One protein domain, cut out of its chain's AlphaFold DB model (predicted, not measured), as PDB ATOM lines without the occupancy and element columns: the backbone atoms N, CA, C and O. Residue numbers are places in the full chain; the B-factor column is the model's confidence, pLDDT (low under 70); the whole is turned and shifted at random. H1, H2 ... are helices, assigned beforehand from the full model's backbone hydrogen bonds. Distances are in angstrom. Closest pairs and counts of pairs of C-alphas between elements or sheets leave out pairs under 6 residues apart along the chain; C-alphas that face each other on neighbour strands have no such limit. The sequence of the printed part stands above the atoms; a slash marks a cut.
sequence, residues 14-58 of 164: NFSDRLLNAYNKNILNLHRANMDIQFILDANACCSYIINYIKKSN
ATOM      1  N   ASN A  14      24.788  -7.239  36.373       91.25
ATOM      2  CA  ASN A  14      24.221  -8.503  36.844       91.25
ATOM      3  C   ASN A  14      23.272  -9.086  35.788       91.25
ATOM      4  O   ASN A  14      22.790  -8.376  34.906       91.25
ATOM      5  N   PHE A  15      22.941 -10.375  35.898       88.75
ATOM      6  CA  PHE A  15      22.008 -11.025  34.968       88.75
ATOM      7  C   PHE A  15      20.607 -10.382  34.971       88.75
ATOM      8  O   PHE A  15      19.940 -10.326  33.935       88.75
ATOM      9  N   SER A  16      20.183  -9.846  36.119       90.69
ATOM     10  CA  SER A  16      18.946  -9.069  36.271       90.69
ATOM     11  C   SER A  16      18.915  -7.805  35.409       90.69
ATOM     12  O   SER A  16      17.841  -7.352  35.026       90.69
ATOM     13  N   ASP A  17      20.079  -7.259  35.059       88.25
ATOM     14  CA  ASP A  17      20.214  -5.940  34.436       88.25
ATOM     15  C   ASP A  17      20.233  -6.020  32.900       88.25
ATOM     16  O   ASP A  17      20.512  -5.034  32.224       88.25
ATOM     17  N   ARG A  18      19.952  -7.193  32.315       86.00
ATOM     18  CA  ARG A  18      20.076  -7.432  30.864       86.00
ATOM     19  C   ARG A  18      19.190  -6.530  29.997       86.00
ATOM     20  O   ARG A  18      19.527  -6.281  28.847       86.00
ATOM     21  N   LEU A  19      18.061  -6.071  30.543       89.31
ATOM     22  CA  LEU A  19      17.111  -5.178  29.868       89.31
ATOM     23  C   LEU A  19      17.327  -3.704  30.236       89.31
ATOM     24  O   LEU A  19      16.534  -2.854  29.839       89.31
ATOM     25  N   LEU A  20      18.369  -3.394  31.015       89.50
ATOM     26  CA  LEU A  20      18.716  -2.030  31.386       89.50
ATOM     27  C   LEU A  20      19.801  -1.497  30.451       89.50
ATOM     28  O   LEU A  20      20.874  -2.086  30.283       89.50
ATOM     29  N   ASN A  21      19.526  -0.334  29.873       91.88
ATOM     30  CA  ASN A  21      20.519   0.419  29.126       91.88
ATOM     31  C   ASN A  21      21.613   0.950  30.056       91.88
ATOM     32  O   ASN A  21      21.457   1.024  31.275       91.88
ATOM     33  N   ALA A  22      22.749   1.329  29.475       91.50
ATOM     34  CA  ALA A  22      23.812   1.967  30.231       91.50
ATOM     35  C   ALA A  22      23.362   3.355  30.712       91.50
ATOM     36  O   ALA A  22      22.886   4.175  29.928       91.50
ATOM     37  N   TYR A  23      23.521   3.621  32.008       92.25
ATOM     38  CA  TYR A  23      23.025   4.839  32.635       92.25
ATOM     39  C   TYR A  23      23.987   5.360  33.702       92.25
ATOM     40  O   TYR A  23      24.799   4.619  34.258       92.25
ATOM     41  N   ASN A  24      23.866   6.647  34.022       91.88
ATOM     42  CA  ASN A  24      24.581   7.270  35.127       91.88
ATOM     43  C   ASN A  24      23.617   7.468  36.303       91.88
ATOM     44  O   ASN A  24      22.579   8.106  36.148       91.88
ATOM     45  N   LYS A  25      23.954   6.941  37.484       91.25
ATOM     46  CA  LYS A  25      23.085   6.996  38.676       91.25
ATOM     47  C   LYS A  25      22.748   8.426  39.111       91.25
ATOM     48  O   LYS A  25      21.605   8.698  39.462       91.25
ATOM     49  N   ASN A  26      23.717   9.340  39.051       94.94
ATOM     50  CA  ASN A  26      23.509  10.735  39.440       94.94
ATOM     51  C   ASN A  26      22.557  11.428  38.459       94.94
ATOM     52  O   ASN A  26      21.616  12.094  38.881       94.94
ATOM     53  N   ILE A  27      22.753  11.203  37.156       94.12
ATOM     54  CA  ILE A  27      21.863  11.740  36.117       94.12
ATOM     55  C   ILE A  27      20.464  11.133  36.245       94.12
ATOM     56  O   ILE A  27      19.484  11.864  36.146       94.12
ATOM     57  N   LEU A  28      20.345   9.831  36.526       93.94
ATOM     58  CA  LEU A  28      19.046   9.184  36.722       93.94
ATOM     59  C   LEU A  28      18.263   9.821  37.869       93.94
ATOM     60  O   LEU A  28      17.076  10.092  37.716       93.94
ATOM     61  N   ASN A  29      18.926  10.096  38.992       94.25
ATOM     62  CA  ASN A  29      18.286  10.712  40.154       94.25
ATOM     63  C   ASN A  29      17.773  12.129  39.857       94.25
ATOM     64  O   ASN A  29      16.706  12.504  40.349       94.25
ATOM     65  N   LEU A  30      18.514  12.892  39.048       95.69
ATOM     66  CA  LEU A  30      18.179  14.271  38.685       95.69
ATOM     67  C   LEU A  30      17.129  14.352  37.567       95.69
ATOM     68  O   LEU A  30      16.164  15.099  37.684       95.69
ATOM     69  N   HIS A  31      17.309  13.588  36.488       93.12
ATOM     70  CA  HIS A  31      16.523  13.700  35.257       93.12
ATOM     71  C   HIS A  31      15.364  12.689  35.193       93.12
ATOM     72  O   HIS A  31      14.345  12.959  34.558       93.12
ATOM     73  N   ARG A  32      15.496  11.519  35.833       92.38
ATOM     74  CA  ARG A  32      14.468  10.457  35.879       92.38
ATOM     75  C   ARG A  32      13.929  10.024  34.505       92.38
ATOM     76  O   ARG A  32      12.757   9.685  34.378       92.38
ATOM     77  N   ALA A  33      14.776  10.024  33.477       92.62
ATOM     78  CA  ALA A  33      14.431   9.561  32.134       92.62
ATOM     79  C   ALA A  33      15.314   8.388  31.696       92.62
ATOM     80  O   ALA A  33      16.372   8.132  32.277       92.62
ATOM     81  N   ASN A  34      14.867   7.684  30.651       92.06
ATOM     82  CA  ASN A  34      15.653   6.628  30.026       92.06
ATOM     83  C   ASN A  34      16.970   7.189  29.472       92.06
ATOM     84  O   ASN A  34      16.996   8.275  28.892       92.06
ATOM     85  N   MET A  35      18.047   6.425  29.620       91.88
ATOM     86  CA  MET A  35      19.384   6.785  29.157       91.88
ATOM     87  C   MET A  35      19.976   5.647  28.337       91.88
ATOM     88  O   MET A  35      19.643   4.488  28.560       91.88
ATOM     89  N   ASP A  36      20.866   5.985  27.412       90.06
ATOM     90  CA  ASP A  36      21.683   5.032  26.662       90.06
ATOM     91  C   ASP A  36      23.080   5.636  26.474       90.06
ATOM     92  O   ASP A  36      23.386   6.276  25.469       90.06
ATOM     93  N   ILE A  37      23.886   5.562  27.537       90.00
ATOM     94  CA  ILE A  37      25.204   6.204  27.607       90.00
ATOM     95  C   ILE A  37      26.275   5.230  27.130       90.00
ATOM     96  O   ILE A  37      26.459   4.162  27.712       90.00
ATOM     97  N   GLN A  38      27.050   5.632  26.129       88.00
ATOM     98  CA  GLN A  38      28.138   4.828  25.582       88.00
ATOM     99  C   GLN A  38      29.437   5.634  25.571       88.00
ATOM    100  O   GLN A  38      29.432   6.850  25.382       88.00
ATOM    101  N   PHE A  39      30.557   4.953  25.804       88.19
ATOM    102  CA  PHE A  39      31.876   5.562  25.678       88.19
ATOM    103  C   PHE A  39      32.220   5.758  24.202       88.19
ATOM    104  O   PHE A  39      31.979   4.876  23.379       88.19
ATOM    105  N   ILE A  40      32.829   6.896  23.880       88.56
ATOM    106  CA  ILE A  40      33.323   7.169  22.531       88.56
ATOM    107  C   ILE A  40      34.698   6.517  22.395       88.56
ATOM    108  O   ILE A  40      35.664   6.960  23.011       88.56
ATOM    109  N   LEU A  41      34.760   5.447  21.606       89.25
ATOM    110  CA  LEU A  41      35.988   4.689  21.333       89.25
ATOM    111  C   LEU A  41      36.600   5.019  19.968       89.25
ATOM    112  O   LEU A  41      37.777   4.758  19.742       89.25
ATOM    113  N   ASP A  42      35.805   5.618  19.081       87.19
ATOM    114  CA  ASP A  42      36.207   6.105  17.766       87.19
ATOM    115  C   ASP A  42      35.468   7.419  17.472       87.19
ATOM    116  O   ASP A  42      34.233   7.486  17.505       87.19
ATOM    117  N   ALA A  43      36.235   8.475  17.197       88.19
ATOM    118  CA  ALA A  43      35.700   9.790  16.868       88.19
ATOM    119  C   ALA A  43      34.908   9.773  15.551       88.19
ATOM    120  O   ALA A  43      33.866  10.424  15.466       88.19
ATOM    121  N   ASN A  44      35.334   8.982  14.561       87.06
ATOM    122  CA  ASN A  44      34.626   8.871  13.286       87.06
ATOM    123  C   ASN A  44      33.265   8.202  13.478       87.06
ATOM    124  O   ASN A  44      32.255   8.742  13.030       87.06
ATOM    125  N   ALA A  45      33.213   7.087  14.215       84.31
ATOM    126  CA  ALA A  45      31.953   6.436  14.570       84.31
ATOM    127  C   ALA A  45      31.000   7.380  15.328       84.31
ATOM    128  O   ALA A  45      29.795   7.381  15.067       84.31
ATOM    129  N   CYS A  46      31.528   8.229  16.218       88.81
ATOM    130  CA  CYS A  46      30.741   9.254  16.907       88.81
ATOM    131  C   CYS A  46      30.176  10.302  15.935       88.81
ATOM    132  O   CYS A  46      28.971  10.563  15.953       88.81
ATOM    133  N   CYS A  47      31.006  10.853  15.044       88.69
ATOM    134  CA  CYS A  47      30.556  11.785  14.011       88.69
ATOM    135  C   CYS A  47      29.481  11.155  13.116       88.69
ATOM    136  O   CYS A  47      28.431  11.760  12.905       88.69
ATOM    137  N   SER A  48      29.689   9.920  12.649       86.44
ATOM    138  CA  SER A  48      28.696   9.184  11.861       86.44
ATOM    139  C   SER A  48      27.389   8.984  12.627       86.44
ATOM    140  O   SER A  48      26.317   9.175  12.055       86.44
ATOM    141  N   TYR A  49      27.449   8.647  13.919       87.12
ATOM    142  CA  TYR A  49      26.257   8.507  14.757       87.12
ATOM    143  C   TYR A  49      25.480   9.825  14.882       87.12
ATOM    144  O   TYR A  49      24.264   9.837  14.685       87.12
ATOM    145  N   ILE A  50      26.171  10.939  15.149       87.88
ATOM    146  CA  ILE A  50      25.553  12.272  15.231       87.88
ATOM    147  C   ILE A  50      24.890  12.630  13.900       87.88
ATOM    148  O   ILE A  50      23.722  13.016  13.884       87.88
ATOM    149  N   ILE A  51      25.594  12.441  12.782       84.19
ATOM    150  CA  ILE A  51      25.058  12.693  11.439       84.19
ATOM    151  C   ILE A  51      23.814  11.835  11.188       84.19
ATOM    152  O   ILE A  51      22.807  12.349  10.710       84.19
ATOM    153  N   ASN A  52      23.840  10.550  11.541       83.25
ATOM    154  CA  ASN A  52      22.685   9.662  11.394       83.25
ATOM    155  C   ASN A  52      21.497  10.115  12.247       83.25
ATOM    156  O   ASN A  52      20.349  10.015  11.811       83.25
ATOM    157  N   TYR A  53      21.756  10.627  13.451       83.50
ATOM    158  CA  TYR A  53      20.708  11.148  14.317       83.50
ATOM    159  C   TYR A  53      20.106  12.446  13.773       83.50
ATOM    160  O   TYR A  53      18.885  12.579  13.762       83.50
ATOM    161  N   ILE A  54      20.930  13.358  13.252       80.56
ATOM    162  CA  ILE A  54      20.456  14.558  12.547       80.56
ATOM    163  C   ILE A  54      19.611  14.135  11.341       80.56
ATOM    164  O   ILE A  54      18.462  14.537  11.223       80.56
ATOM    165  N   LYS A  55      20.106  13.210  10.512       71.62
ATOM    166  CA  LYS A  55      19.366  12.672   9.358       71.62
ATOM    167  C   LYS A  55      18.065  11.956   9.741       71.62
ATOM    168  O   LYS A  55      17.196  11.781   8.891       71.62
ATOM    169  N   LYS A  56      17.881  11.554  11.002       75.19
ATOM    170  CA  LYS A  56      16.642  10.924  11.480       75.19
ATOM    171  C   LYS A  56      15.441  11.878  11.421       75.19
ATOM    172  O   LYS A  56      14.319  11.383  11.313       75.19
ATOM    173  N   SER A  57      15.640  13.199  11.475       66.75
ATOM    174  CA  SER A  57      14.554  14.181  11.297       66.75
ATOM    175  C   SER A  57      14.037  14.228   9.852       66.75
ATOM    176  O   SER A  57      12.847  14.465   9.645       66.75
ATOM    177  N   ASN A  58      14.857  13.852   8.862       65.12
ATOM    178  CA  ASN A  58      14.492  13.836   7.434       65.12
ATOM    179  C   ASN A  58      13.467  12.749   7.048       65.12
ATOM    180  O   ASN A  58      13.170  12.546   5.873       65.12
TER     181      ASN A  58
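Overview. This is residues 14 to 58 of the 164 residues of an uncharacterized protein of Bactrocera latifrons (UniProt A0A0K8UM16). One helix, H2, stands free at one end of an elongated model, and a long outstretched link joins it to a much shorter helix, H1, at the other end; there is no core between them. Residues 14 to 19, before H1, also stick out free. The printed part has 45 residues with two named helices, H1 then H2, no named strand, and the class all helix. It is only just loose, close to extended, with a radius of gyration of the C-alphas of 13.7 A and spans of 33 by 21 by 18 A.

Along the chain. H2, residues 43 to 58, is 23.6 A long, from C-alpha 43 at (35.700, 9.790, 16.868) to C-alpha 58 at (14.492, 13.836, 7.434). H1, residues 25 to 31, begins at C-alpha 25 at (23.085, 6.996, 38.676) and is 10.0 A long.

Arrangement. H2 and H1 are apart, with no C-alpha of the one within 8 A of the other. Residues 40 to 58, of which 43 to 58 belong to H2, stand free. In H1 every O i to N i+4 pair is within hydrogen-bond range; in H2 10 of 12 are.

Size, cuts and confidence. The C-alphas of Asn 14 and Asn 58, the two farthest apart, are 38.2 A apart. The printed part has no cut, and the 11 residues between H1 and H2 form a long link. The mean pLDDT of the printed part is 87.7; residues 57 to 58 are under 70.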